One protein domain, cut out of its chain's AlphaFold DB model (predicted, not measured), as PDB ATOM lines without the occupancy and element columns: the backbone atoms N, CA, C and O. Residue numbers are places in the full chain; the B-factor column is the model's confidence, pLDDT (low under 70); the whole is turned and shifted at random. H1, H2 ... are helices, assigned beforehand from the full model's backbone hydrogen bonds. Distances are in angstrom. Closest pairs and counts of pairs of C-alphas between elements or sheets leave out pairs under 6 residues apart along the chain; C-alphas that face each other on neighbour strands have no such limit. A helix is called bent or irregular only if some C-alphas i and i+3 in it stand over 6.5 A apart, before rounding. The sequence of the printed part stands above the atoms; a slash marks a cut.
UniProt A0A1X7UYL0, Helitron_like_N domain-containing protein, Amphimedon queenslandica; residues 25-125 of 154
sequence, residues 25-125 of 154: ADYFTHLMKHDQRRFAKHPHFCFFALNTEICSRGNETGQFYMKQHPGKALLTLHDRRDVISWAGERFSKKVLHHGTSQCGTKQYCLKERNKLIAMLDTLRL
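AT A GLANCE: This is residues 25 to 125 of the 154 residues of the protein "Helitron_like_N domain-containing protein" of Amphimedon queenslandica (UniProt A0A1X7UYL0). Long H3 has H1 and H2 at one end, H4 at the other, H5b across it; residues 113 to 125 stick out. The printed part has 101 residues, of which 79 are in six named helices, H1 to H6 in order along the chain, with no named strand; the class is all helix. It is loose, radius of gyration of the C-alphas 18.4 A, spanning 47 by 46 by 21 A.

HOW THE PARTS SIT: H1, residues 25 to 32, only just touches H3, residues 45 to 68, with 3 C-alpha pairs within 8 A. H5, residues 77 to 97, one helix by its hydrogen bonds, is bent: C-alphas 86 and 89 are 8.6 A apart. Arm H5b, residues 89 to 97, touches H3 about perpendicular at 81 degrees, closest at Gly 62 and Val 95. Inside H1, H3, both arms and H6, residues 106 to 123, every O i to N i+4 pair is within hydrogen-bond range.

IN THESE COORDINATES: C-alpha 25 is at (225.626, 163.347, 177.495), C-alpha 123 at (247.652, 190.859, 169.805). H2 is residues 38 to 41, H4 70 to 73.

THE WHOLE: There is no cut; residues 70 to 107 have pLDDT under 70.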
ATOM      1  N   ALA A  25     225.661 161.945 177.093       87.62
ATOM      2  CA  ALA A  25     225.626 163.347 177.495       87.62
ATOM      3  C   ALA A  25     224.359 163.697 178.283       87.62
ATOM      4  O   ALA A  25     224.437 164.293 179.359       87.62
ATOM      5  N   ASP A  26     223.196 163.308 177.760       89.94
ATOM      6  CA  ASP A  26     221.893 163.605 178.360       89.94
ATOM      7  C   ASP A  26     221.740 162.896 179.703       89.94
ATOM      8  O   ASP A  26     221.292 163.491 180.685       89.94
ATOM      9  N   TYR A  27     222.186 161.638 179.766       91.00
ATOM     10  CA  TYR A  27     222.165 160.840 180.983       91.00
ATOM     11  C   TYR A  27     222.961 161.509 182.108       91.00
ATOM     12  O   TYR A  27     222.428 161.758 183.192       91.00
ATOM     13  N   PHE A  28     224.227 161.849 181.856       91.06
ATOM     14  CA  PHE A  28     225.050 162.487 182.880       91.06
ATOM     15  C   PHE A  28     224.594 163.912 183.184       91.06
ATOM     16  O   PHE A  28     224.608 164.303 184.348       91.06
ATOM     17  N   THR A  29     224.112 164.666 182.195       91.12
ATOM     18  CA  THR A  29     223.553 166.009 182.421       91.12
ATOM     19  C   THR A  29     222.357 165.954 183.367       91.12
ATOM     20  O   THR A  29     222.273 166.756 184.299       91.12
ATOM     21  N   HIS A  30     221.459 164.988 183.177       91.12
ATOM     22  CA  HIS A  30     220.325 164.784 184.072       91.12
ATOM     23  C   HIS A  30     220.787 164.429 185.492       91.12
ATOM     24  O   HIS A  30     220.248 164.954 186.466       91.12
ATOM     25  N   LEU A  31     221.787 163.556 185.642       90.50
ATOM     26  CA  LEU A  31     222.310 163.209 186.966       90.50
ATOM     27  C   LEU A  31     222.980 164.401 187.654       90.50
ATOM     28  O   LEU A  31     222.767 164.617 188.845       90.50
ATOM     29  N   MET A  32     223.734 165.212 186.915       90.12
ATOM     30  CA  MET A  32     224.378 166.412 187.457       90.12
ATOM     31  C   MET A  32     223.358 167.473 187.891       90.12
ATOM     32  O   MET A  32     223.589 168.167 188.879       90.12
ATOM     33  N   LYS A  33     222.213 167.562 187.204       90.75
ATOM     34  CA  LYS A  33     221.100 168.471 187.534       90.75
ATOM     35  C   LYS A  33     220.106 167.911 188.554       90.75
ATOM     36  O   LYS A  33     219.121 168.572 188.852       90.75
ATOM     37  N   HIS A  34     220.341 166.712 189.080       89.44
ATOM     38  CA  HIS A  34     219.441 166.075 190.035       89.44
ATOM     39  C   HIS A  34     219.212 166.965 191.269       89.44
ATOM     40  O   HIS A  34     220.176 167.473 191.842       89.44
ATOM     41  N   ASP A  35     217.966 167.068 191.739       84.88
ATOM     42  CA  ASP A  35     217.534 168.018 192.783       84.88
ATOM     43  C   ASP A  35     218.395 167.983 194.049       84.88
ATOM     44  O   ASP A  35     218.854 169.002 194.555       84.88
ATOM     45  N   GLN A  36     218.698 166.776 194.532       85.56
ATOM     46  CA  GLN A  36     219.532 166.572 195.722       85.56
ATOM     47  C   GLN A  36     221.014 166.952 195.533       85.56
ATOM     48  O   GLN A  36     221.799 166.831 196.472       85.56
ATOM     49  N   ARG A  37     221.439 167.329 194.317       85.31
ATOM     50  CA  ARG A  37     222.820 167.650 193.910       85.31
ATOM     51  C   ARG A  37     223.882 166.621 194.327       85.31
ATOM     52  O   ARG A  37     225.072 166.906 194.256       85.31
ATOM     53  N   ARG A  38     223.483 165.409 194.733       89.25
ATOM     54  CA  ARG A  38     224.381 164.374 195.276       89.25
ATOM     55  C   ARG A  38     225.465 163.956 194.283       89.25
ATOM     56  O   ARG A  38     226.603 163.739 194.670       89.25
ATOM     57  N   PHE A  39     225.115 163.910 193.000       89.19
ATOM     58  CA  PHE A  39     226.031 163.589 191.910       89.19
ATOM     59  C   PHE A  39     227.032 164.719 191.656       89.19
ATOM     60  O   PHE A  39     228.220 164.455 191.513       89.19
ATOM     61  N   ALA A  40     226.567 165.971 191.664       88.06
ATOM     62  CA  ALA A  40     227.421 167.140 191.476       88.06
ATOM     63  C   ALA A  40     228.370 167.376 192.663       88.06
ATOM     64  O   ALA A  40     229.511 167.775 192.460       88.06
ATOM     65  N   LYS A  41     227.922 167.092 193.893       87.44
ATOM     66  CA  LYS A  41     228.732 167.221 195.117       87.44
ATOM     67  C   LYS A  41     229.739 166.087 195.315       87.44
ATOM     68  O   LYS A  41     230.634 166.210 196.142       87.44
ATOM     69  N   HIS A  42     229.585 164.961 194.619       89.06
ATOM     70  CA  HIS A  42     230.459 163.816 194.829       89.06
ATOM     71  C   HIS A  42     231.838 164.063 194.195       89.06
ATOM     72  O   HIS A  42     231.911 164.268 192.979       89.06
ATOM     73  N   PRO A  43     232.940 163.934 194.957       84.88
ATOM     74  CA  PRO A  43     234.267 164.399 194.540       84.88
ATOM     75  C   PRO A  43     234.756 163.754 193.240       84.88
ATOM     76  O   PRO A  43     235.411 164.392 192.428       84.88
ATOM     77  N   HIS A  44     234.408 162.484 193.008       85.62
ATOM     78  CA  HIS A  44     234.885 161.733 191.840       85.62
ATOM     79  C   HIS A  44     233.841 161.518 190.741       85.62
ATOM     80  O   HIS A  44     234.177 161.024 189.664       85.62
ATOM     81  N   PHE A  45     232.569 161.852 190.985       88.00
ATOM     82  CA  PHE A  45     231.512 161.461 190.048       88.00
ATOM     83  C   PHE A  45     231.542 162.313 188.780       88.00
ATOM     84  O   PHE A  45     231.392 161.777 187.685       88.00
ATOM     85  N   CYS A  46     231.825 163.612 188.917       86.62
ATOM     86  CA  CYS A  46     231.981 164.514 187.778       86.62
ATOM     87  C   CYS A  46     233.094 164.034 186.827       86.62
ATOM     88  O   CYS A  46     232.882 163.942 185.619       86.62
ATOM     89  N   PHE A  47     234.246 163.621 187.367       86.25
ATOM     90  CA  PHE A  47     235.349 163.079 186.568       86.25
ATOM     91  C   PHE A  47     234.989 161.757 185.890       86.25
ATOM     92  O   PHE A  47     235.312 161.555 184.721       86.25
ATOM     93  N   PHE A  48     234.283 160.868 186.591       87.75
ATOM     94  CA  PHE A  48     233.795 159.621 186.008       87.75
ATOM     95  C   PHE A  48     232.807 159.864 184.859       87.75
ATOM     96  O   PHE A  48     232.930 159.244 183.799       87.75
ATOM     97  N   ALA A  49     231.850 160.771 185.056       89.38
ATOM     98  CA  ALA A  49     230.875 161.161 184.047       89.38
ATOM     99  C   ALA A  49     231.571 161.756 182.816       89.38
ATOM    100  O   ALA A  49     231.339 161.305 181.695       89.38
ATOM    101  N   LEU A  50     232.497 162.696 183.033       86.19
ATOM    102  CA  LEU A  50     233.289 163.314 181.972       86.19
ATOM    103  C   LEU A  50     234.130 162.285 181.205       86.19
ATOM    104  O   LEU A  50     234.127 162.283 179.978       86.19
ATOM    105  N   ASN A  51     234.827 161.390 181.909       86.38
ATOM    106  CA  ASN A  51     235.641 160.355 181.276       86.38
ATOM    107  C   ASN A  51     234.778 159.403 180.435       86.38
ATOM    108  O   ASN A  51     235.124 159.086 179.299       86.38
ATOM    109  N   THR A  52     233.628 158.990 180.970       87.25
ATOM    110  CA  THR A  52     232.691 158.104 180.265       87.25
ATOM    111  C   THR A  52     232.143 158.774 179.005       87.25
ATOM    112  O   THR A  52     232.078 158.141 177.951       87.25
ATOM    113  N   GLU A  53     231.812 160.062 179.084       85.75
ATOM    114  CA  GLU A  53     231.378 160.868 177.943       85.75
ATOM    115  C   GLU A  53     232.472 160.974 176.870       85.75
ATOM    116  O   GLU A  53     232.212 160.718 175.693       85.75
ATOM    117  N   ILE A  54     233.714 161.279 177.261       82.00
ATOM    118  CA  ILE A  54     234.860 161.342 176.338       82.00
ATOM    119  C   ILE A  54     235.061 159.992 175.638       82.00
ATOM    120  O   ILE A  54     235.195 159.948 174.413       82.00
ATOM    121  N   CYS A  55     235.023 158.882 176.382       82.38
ATOM    122  CA  CYS A  55     235.124 157.542 175.808       82.38
ATOM    123  C   CYS A  55     233.964 157.227 174.847       82.38
ATOM    124  O   CYS A  55     234.198 156.679 173.767       82.38
ATOM    125  N   SER A  56     232.728 157.596 175.202       84.62
ATOM    126  CA  SER A  56     231.550 157.404 174.348       84.62
ATOM    127  C   SER A  56     231.703 158.140 173.020       84.62
ATOM    128  O   SER A  56     231.565 157.537 171.953       84.62
ATOM    129  N   ARG A  57     232.080 159.421 173.068       82.12
ATOM    130  CA  ARG A  57     232.315 160.221 171.863       82.12
ATOM    131  C   ARG A  57     233.488 159.686 171.042       82.12
ATOM    132  O   ARG A  57     233.445 159.715 169.815       82.12
ATOM    133  N   GLY A  58     234.547 159.193 171.687       78.44
ATOM    134  CA  GLY A  58     235.674 158.548 171.004       78.44
ATOM    135  C   GLY A  58     235.230 157.327 170.190       78.44
ATOM    136  O   GLY A  58     235.601 157.188 169.021       78.44
ATOM    137  N   ASN A  59     234.365 156.492 170.770       80.31
ATOM    138  CA  ASN A  59     233.776 155.344 170.083       80.31
ATOM    139  C   ASN A  59     232.879 155.762 168.912       80.31
ATOM    140  O   ASN A  59     232.951 155.151 167.844       80.31
ATOM    141  N   GLU A  60     232.063 156.803 169.075       81.25
ATOM    142  CA  GLU A  60     231.205 157.330 168.006       81.25
ATOM    143  C   GLU A  60     232.020 157.865 166.823       81.25
ATOM    144  O   GLU A  60     231.753 157.490 165.678       81.25
ATOM    145  N   THR A  61     233.066 158.655 167.085       77.75
ATOM    146  CA  THR A  61     234.003 159.131 166.052       77.75
ATOM    147  C   THR A  61     234.677 157.961 165.335       77.75
ATOM    148  O   THR A  61     234.785 157.962 164.106       77.75
ATOM    149  N   GLY A  62     235.088 156.927 166.078       74.00
ATOM    150  CA  GLY A  62     235.642 155.699 165.509       74.00
ATOM    151  C   GLY A  62     234.661 154.973 164.587       74.00
ATOM    152  O   GLY A  62     235.020 154.620 163.460       74.00
ATOM    153  N   GLN A  63     233.412 154.802 165.023       77.06
ATOM    154  CA  GLN A  63     232.361 154.195 164.201       77.06
ATOM    155  C   GLN A  63     232.066 155.022 162.948       77.06
ATOM    156  O   GLN A  63     231.899 154.463 161.864       77.06
ATOM    157  N   PHE A  64     232.011 156.346 163.078       78.81
ATOM    158  CA  PHE A  64     231.777 157.245 161.955       78.81
ATOM    159  C   PHE A  64     232.900 157.162 160.916       78.81
ATOM    160  O   PHE A  64     232.628 156.965 159.732       78.81
ATOM    161  N   TYR A  65     234.158 157.202 161.359       76.31
ATOM    162  CA  TYR A  65     235.319 157.026 160.489       76.31
ATOM    163  C   TYR A  65     235.284 155.677 159.750       76.31
ATOM    164  O   TYR A  65     235.549 155.614 158.550       76.31
ATOM    165  N   MET A  66     234.898 154.592 160.431       72.81
ATOM    166  CA  MET A  66     234.734 153.285 159.781       72.81
ATOM    167  C   MET A  66     233.655 153.295 158.692       72.81
ATOM    168  O   MET A  66     233.862 152.695 157.640       72.81
ATOM    169  N   LYS A  67     232.532 153.987 158.915       76.19
ATOM    170  CA  LYS A  67     231.453 154.121 157.920       76.19
ATOM    171  C   LYS A  67     231.871 154.961 156.710       76.19
ATOM    172  O   LYS A  67     231.478 154.638 155.596       76.19
ATOM    173  N   GLN A  68     232.677 156.006 156.911       75.31
ATOM    174  CA  GLN A  68     233.150 156.874 155.824       75.31
ATOM    175  C   GLN A  68     234.224 156.237 154.931       75.31
ATOM    176  O   GLN A  68     234.431 156.688 153.806       75.31
ATOM    177  N   HIS A  69     234.900 155.185 155.395       74.00
ATOM    178  CA  HIS A  69     235.945 154.497 154.637       74.00
ATOM    179  C   HIS A  69     235.508 153.071 154.252       74.00
ATOM    180  O   HIS A  69     235.918 152.109 154.908       74.00
ATOM    181  N   PRO A  70     234.722 152.897 153.166       60.12
ATOM    182  CA  PRO A  70     234.119 151.613 152.791       60.12
ATOM    183  C   PRO A  70     235.140 150.495 152.522       60.12
ATOM    184  O   PRO A  70     234.882 149.349 152.878       60.12
ATOM    185  N   GLY A  71     236.347 150.820 152.037       63.59
ATOM    186  CA  GLY A  71     237.450 149.852 151.889       63.59
ATOM    187  C   GLY A  71     237.969 149.250 153.209       63.59
ATOM    188  O   GLY A  71     238.734 148.293 153.186       63.59
ATOM    189  N   LYS A  72     237.555 149.791 154.364       55.50
ATOM    190  CA  LYS A  72     237.816 149.267 155.721       55.50
ATOM    191  C   LYS A  72     236.535 148.849 156.455       55.50
ATOM    192  O   LYS A  72     236.611 148.272 157.539       55.50
ATOM    193  N   ALA A  73     235.361 149.153 155.902       53.66
ATOM    194  CA  ALA A  73     234.070 148.804 156.494       53.66
ATOM    195  C   ALA A  73     233.784 147.294 156.403       53.66
ATOM    196  O   ALA A  73     233.124 146.758 157.290       53.66
ATOM    197  N   LEU A  74     234.348 146.626 155.388       53.56
ATOM    198  CA  LEU A  74     234.272 145.177 155.144       53.56
ATOM    199  C   LEU A  74     235.249 144.331 155.983       53.56
ATOM    200  O   LEU A  74     235.242 143.113 155.859       53.56
ATOM    201  N   LEU A  75     236.081 144.943 156.836       59.16
ATOM    202  CA  LEU A  75     236.977 144.197 157.725       59.16
ATOM    203  C   LEU A  75     236.149 143.425 158.758       59.16
ATOM    204  O   LEU A  75     235.424 144.028 159.563       59.16
ATOM    205  N   THR A  76     236.287 142.099 158.749       59.12
ATOM    206  CA  THR A  76     235.676 141.212 159.744       59.12
ATOM    207  C   THR A  76     236.184 141.606 161.139       59.12
ATOM    208  O   THR A  76     237.262 142.188 161.280       59.12
ATOM    209  N   LEU A  77     235.436 141.319 162.215       59.22
ATOM    210  CA  LEU A  77     235.883 141.621 163.589       59.22
ATOM    211  C   LEU A  77     237.289 141.069 163.904       59.22
ATOM    212  O   LEU A  77     237.983 141.642 164.742       59.22
ATOM    213  N   HIS A  78     237.694 139.990 163.227       56.97
ATOM    214  CA  HIS A  78     239.031 139.408 163.301       56.97
ATOM    215  C   HIS A  78     240.086 140.320 162.654       56.97
ATOM    216  O   HIS A  78     240.949 140.823 163.366       56.97
ATOM    217  N   ASP A  79     239.903 140.700 161.384       62.22
ATOM    218  CA  ASP A  79     240.811 141.625 160.689       62.22
ATOM    219  C   ASP A  79     240.929 142.984 161.398       62.22
ATOM    220  O   ASP A  79     241.961 143.651 161.350       62.22
ATOM    221  N   ARG A  80     239.870 143.427 162.090       61.16
ATOM    222  CA  ARG A  80     239.913 144.645 162.915       61.16
ATOM    223  C   ARG A  80     240.881 144.516 164.085       61.16
ATOM    224  O   ARG A  80     241.593 145.479 164.372       61.16
ATOM    225  N   ARG A  81     240.913 143.365 164.762       63.94
ATOM    226  CA  ARG A  81     241.870 143.107 165.849       63.94
ATOM    227  C   ARG A  81     243.291 143.038 165.305       63.94
ATOM    228  O   ARG A  81     244.178 143.611 165.930       63.94
ATOM    229  N   ASP A  82     243.478 142.474 164.119       64.19
ATOM    230  CA  ASP A  82     244.791 142.360 163.478       64.19
ATOM    231  C   ASP A  82     245.323 143.720 163.001       64.19
ATOM    232  O   ASP A  82     246.486 144.058 163.221       64.19
ATOM    233  N   VAL A  83     244.459 144.582 162.454       61.88
ATOM    234  CA  VAL A  83     244.818 145.969 162.101       61.88
ATOM    235  C   VAL A  83     245.129 146.809 163.345       61.88
ATOM    236  O   VAL A  83     246.034 147.645 163.305       61.88
ATOM    237  N   ILE A  84     244.413 146.603 164.456       64.75
ATOM    238  CA  ILE A  84     244.719 147.259 165.738       64.75
ATOM    239  C   ILE A  84     246.030 146.713 166.326       64.75
ATOM    240  O   ILE A  84     246.824 147.486 166.853       64.75
ATOM    241  N   SER A  85     246.291 145.415 166.197       63.12
ATOM    242  CA  SER A  85     247.528 144.766 166.639       63.12
ATOM    243  C   SER A  85     248.751 145.280 165.871       63.12
ATOM    244  O   SER A  85     249.741 145.675 166.484       63.12
ATOM    245  N   TRP A  86     248.676 145.335 164.539       54.47
ATOM    246  CA  TRP A  86     249.822 145.648 163.680       54.47
ATOM    247  C   TRP A  86     249.995 147.151 163.398       54.47
ATOM    248  O   TRP A  86     251.112 147.647 163.262       54.47
ATOM    249  N   ALA A  87     248.897 147.910 163.325       57.50
ATOM    250  CA  ALA A  87     248.899 149.335 162.976       57.50
ATOM    251  C   ALA A  87     248.124 150.215 163.972       57.50
ATOM    252  O   ALA A  87     247.787 151.361 163.641       57.50
ATOM    253  N   GLY A  88     247.863 149.718 165.185       60.19
ATOM    254  CA  GLY A  88     246.998 150.347 166.184       60.19
ATOM    255  C   GLY A  88     247.296 151.813 166.433       60.19
ATOM    256  O   GLY A  88     246.376 152.625 166.445       60.19
ATOM    257  N   GLU A  89     248.568 152.197 166.527       62.66
ATOM    258  CA  GLU A  89     248.928 153.590 166.783       62.66
ATOM    259  C   GLU A  89     248.667 154.509 165.574       62.66
ATOM    260  O   GLU A  89     248.146 155.616 165.729       62.66
ATOM    261  N   ARG A  90     248.961 154.057 164.346       64.88
ATOM    262  CA  ARG A  90     248.695 154.835 163.117       64.88
ATOM    263  C   ARG A  90     247.199 154.932 162.827       64.88
ATOM    264  O   ARG A  90     246.725 155.984 162.400       64.88
ATOM    265  N   PHE A  91     246.462 153.848 163.052       66.50
ATOM    266  CA  PHE A  91     245.010 153.816 162.907       66.50
ATOM    267  C   PHE A  91     244.333 154.709 163.950       66.50
ATOM    268  O   PHE A  91     243.526 155.562 163.581       66.50
ATOM    269  N   SER A  92     244.744 154.599 165.216       65.44
ATOM    270  CA  SER A  92     244.242 155.441 166.304       65.44
ATOM    271  C   SER A  92     244.533 156.914 166.046       65.44
ATOM    272  O   SER A  92     243.628 157.726 166.171       65.44
ATOM    273  N   LYS A  93     245.738 157.279 165.583       66.69
ATOM    274  CA  LYS A  93     246.056 158.670 165.203       66.69
ATOM    275  C   LYS A  93     245.142 159.205 164.097       66.69
ATOM    276  O   LYS A  93     244.748 160.364 164.178       66.69
ATOM    277  N   LYS A  94     244.775 158.386 163.101       68.69
ATOM    278  CA  LYS A  94     243.833 158.781 162.034       68.69
ATOM    279  C   LYS A  94     242.413 158.966 162.562       68.69
ATOM    280  O   LYS A  94     241.817 160.002 162.309       68.69
ATOM    281  N   VAL A  95     241.901 158.018 163.345       66.94
ATOM    282  CA  VAL A  95     240.578 158.140 163.985       66.94
ATOM    283  C   VAL A  95     240.527 159.369 164.900       66.94
ATOM    284  O   VAL A  95     239.599 160.169 164.830       66.94
ATOM    285  N   LEU A  96     241.567 159.564 165.709       64.94
ATOM    286  CA  LEU A  96     241.666 160.650 166.679       64.94
ATOM    287  C   LEU A  96     241.904 162.016 166.000       64.94
ATOM    288  O   LEU A  96     241.513 163.044 166.543       64.94
ATOM    289  N   HIS A  97     242.471 162.051 164.787       66.44
ATOM    290  CA  HIS A  97     242.530 163.262 163.955       66.44
ATOM    291  C   HIS A  97     241.129 163.776 163.583       66.44
ATOM    292  O   HIS A  97     240.895 164.982 163.593       66.44
ATOM    293  N   HIS A  98     240.166 162.879 163.363       63.88
ATOM    294  CA  HIS A  98     238.761 163.262 163.179       63.88
ATOM    295  C   HIS A  98     238.058 163.631 164.501       63.88
ATOM    296  O   HIS A  98     236.953 164.163 164.480       63.88
ATOM    297  N   GLY A  99     238.710 163.415 165.650       58.88
ATOM    298  CA  GLY A  99     238.230 163.764 166.990       58.88
ATOM    299  C   GLY A  99     238.717 165.117 167.524       58.88
ATOM    300  O   GLY A  99     238.577 165.371 168.715       58.88
ATOM    301  N   THR A 100     239.274 166.002 166.688       57.09
ATOM    302  CA  THR A 100     239.868 167.299 167.104       57.09
ATOM    303  C   THR A 100     238.932 168.241 167.875       57.09
ATOM    304  O   THR A 100     239.406 169.192 168.494       57.09
ATOM    305  N   SER A 101     237.618 167.991 167.866       62.00
ATOM    306  CA  SER A 101     236.626 168.754 168.636       62.00
ATOM    307  C   SER A 101     236.399 168.231 170.065       62.00
ATOM    308  O   SER A 101     235.639 168.845 170.814       62.00
ATOM    309  N   GLN A 102     237.001 167.105 170.460       64.56
ATOM    310  CA  GLN A 102     236.840 166.549 171.806       64.56
ATOM    311  C   GLN A 102     237.858 167.173 172.766       64.56
ATOM    312  O   GLN A 102     239.062 166.911 172.677       64.56
ATOM    313  N   CYS A 103     237.349 167.993 173.686       64.69
ATOM    314  CA  CYS A 103     238.118 168.609 174.763       64.69
ATOM    315  C   CYS A 103     238.885 167.544 175.570       64.69
ATOM    316  O   CYS A 103     238.355 166.467 175.837       64.69
ATOM    317  N   GLY A 104     240.146 167.825 175.915       63.09
ATOM    318  CA  GLY A 104     241.022 166.903 176.655       63.09
ATOM    319  C   GLY A 104     241.829 165.917 175.798       63.09
ATOM    320  O   GLY A 104     242.727 165.254 176.315       63.09
ATOM    321  N   THR A 105     241.588 165.832 174.483       69.12
ATOM    322  CA  THR A 105     242.460 165.055 173.581       69.12
ATOM    323  C   THR A 105     243.762 165.803 173.269       69.12
ATOM    324  O   THR A 105     243.803 167.034 173.245       69.12
ATOM    325  N   LYS A 106     244.843 165.073 172.950       69.94
ATOM    326  CA  LYS A 106     246.128 165.681 172.548       69.94
ATOM    327  C   LYS A 106     245.967 166.613 171.342       69.94
ATOM    328  O   LYS A 106     246.611 167.658 171.286       69.94
ATOM    329  N   GLN A 107     245.105 166.251 170.390       69.69
ATOM    330  CA  GLN A 107     244.774 167.085 169.234       69.69
ATOM    331  C   GLN A 107     244.091 168.387 169.642       69.69
ATOM    332  O   GLN A 107     244.463 169.442 169.133       69.69
ATOM    333  N   TYR A 108     243.120 168.319 170.554       76.75
ATOM    334  CA  TYR A 108     242.438 169.501 171.068       76.75
ATOM    335  C   TYR A 108     243.414 170.441 171.783       76.75
ATOM    336  O   TYR A 108     243.483 171.620 171.445       76.75
ATOM    337  N   CYS A 109     244.249 169.918 172.689       76.75
ATOM    338  CA  CYS A 109     245.250 170.730 173.387       76.75
ATOM    339  C   CYS A 109     246.253 171.372 172.417       76.75
ATOM    340  O   CYS A 109     246.633 172.528 172.591       76.75
ATOM    341  N   LEU A 110     246.665 170.651 171.369       82.06
ATOM    342  CA  LEU A 110     247.547 171.197 170.338       82.06
ATOM    343  C   LEU A 110     246.860 172.303 169.522       82.06
ATOM    344  O   LEU A 110     247.487 173.316 169.224       82.06
ATOM    345  N   LYS A 111     245.578 172.128 169.184       83.62
ATOM    346  CA  LYS A 111     244.776 173.134 168.479       83.62
ATOM    347  C   LYS A 111     244.639 174.414 169.306       83.62
ATOM    348  O   LYS A 111     244.919 175.489 168.782       83.62
ATOM    349  N   GLU A 112     244.264 174.303 170.580       83.75
ATOM    350  CA  GLU A 112     244.127 175.468 171.466       83.75
ATOM    351  C   GLU A 112     245.476 176.145 171.734       83.75
ATOM    352  O   GLU A 112     245.561 177.370 171.707       83.75
ATOM    353  N   ARG A 113     246.566 175.374 171.873       85.94
ATOM    354  CA  ARG A 113     247.926 175.933 171.924       85.94
ATOM    355  C   ARG A 113     248.245 176.748 170.671       85.94
ATOM    356  O   ARG A 113     248.745 177.863 170.783       85.94
ATOM    357  N   ASN A 114     247.996 176.201 169.483       88.38
ATOM    358  CA  ASN A 114     248.300 176.896 168.231       88.38
ATOM    359  C   ASN A 114     247.453 178.164 168.075       88.38
ATOM    360  O   ASN A 114     247.960 179.182 167.613       88.38
ATOM    361  N   LYS A 115     246.190 178.125 168.514       86.88
ATOM    362  CA  LYS A 115     245.323 179.305 168.585       86.88
ATOM    363  C   LYS A 115     245.907 180.370 169.514       86.88
ATOM    364  O   LYS A 115     245.929 181.538 169.144       86.88
ATOM    365  N   LEU A 116     246.418 179.969 170.678       85.12
ATOM    366  CA  LEU A 116     247.064 180.883 171.616       85.12
ATOM    367  C   LEU A 116     248.308 181.543 171.009       85.12
ATOM    368  O   LEU A 116     248.467 182.751 171.119       85.12
ATOM    369  N   ILE A 117     249.163 180.764 170.344       87.81
ATOM    370  CA  ILE A 117     250.355 181.290 169.662       87.81
ATOM    371  C   ILE A 117     249.942 182.308 168.594       87.81
ATOM    372  O   ILE A 117     250.455 183.419 168.585       87.81
ATOM    373  N   ALA A 118     248.940 181.986 167.773       88.62
ATOM    374  CA  ALA A 118     248.430 182.919 166.771       88.62
ATOM    375  C   ALA A 118     247.858 184.208 167.394       88.62
ATOM    376  O   ALA A 118     248.020 185.292 166.830       88.62
ATOM    377  N   MET A 119     247.208 184.115 168.561       85.56
ATOM    378  CA  MET A 119     246.748 185.284 169.319       85.56
ATOM    379  C   MET A 119     247.915 186.115 169.857       85.56
ATOM    380  O   MET A 119     247.848 187.336 169.795       85.56
ATOM    381  N   LEU A 120     248.987 185.484 170.342       85.69
ATOM    382  CA  LEU A 120     250.200 186.186 170.774       85.69
ATOM    383  C   LEU A 120     250.867 186.925 169.612       85.69
ATOM    384  O   LEU A 120     251.272 188.075 169.772       85.69
ATOM    385  N   ASP A 121     250.929 186.299 168.439       87.06
ATOM    386  CA  ASP A 121     251.515 186.909 167.244       87.06
ATOM    387  C   ASP A 121     250.693 188.114 166.750       87.06
ATOM    388  O   ASP A 121     251.254 189.090 166.253       87.06
ATOM    389  N   THR A 122     249.363 188.077 166.910       87.38
ATOM    390  CA  THR A 122     248.454 189.143 166.443       87.38
ATOM    391  C   THR A 122     248.226 190.258 167.463       87.38
ATOM    392  O   THR A 122     248.250 191.431 167.097       87.38
ATOM    393  N   LEU A 123     248.001 189.918 168.733       85.25
ATOM    394  CA  LEU A 123     247.652 190.859 169.805       85.25
ATOM    395  C   LEU A 123     248.864 191.304 170.638       85.25
ATOM    396  O   LEU A 123     248.725 192.197 171.473       85.25
ATOM    397  N   ARG A 124     250.051 190.731 170.383       77.50
ATOM    398  CA  ARG A 124     251.269 190.854 171.204       77.50
ATOM    399  C   ARG A 124     251.088 190.257 172.606       77.50
ATOM    400  O   ARG A 124     250.082 189.621 172.910       77.50
ATOM    401  N   LEU A 125     252.121 190.380 173.441       76.50
ATOM    402  CA  LEU A 125     252.160 189.804 174.786       76.50
ATOM    403  C   LEU A 125     251.010 190.358 175.646       76.50
ATOM    404  O   LEU A 125     250.987 191.564 175.907       76.50
TER     405      LEU A 125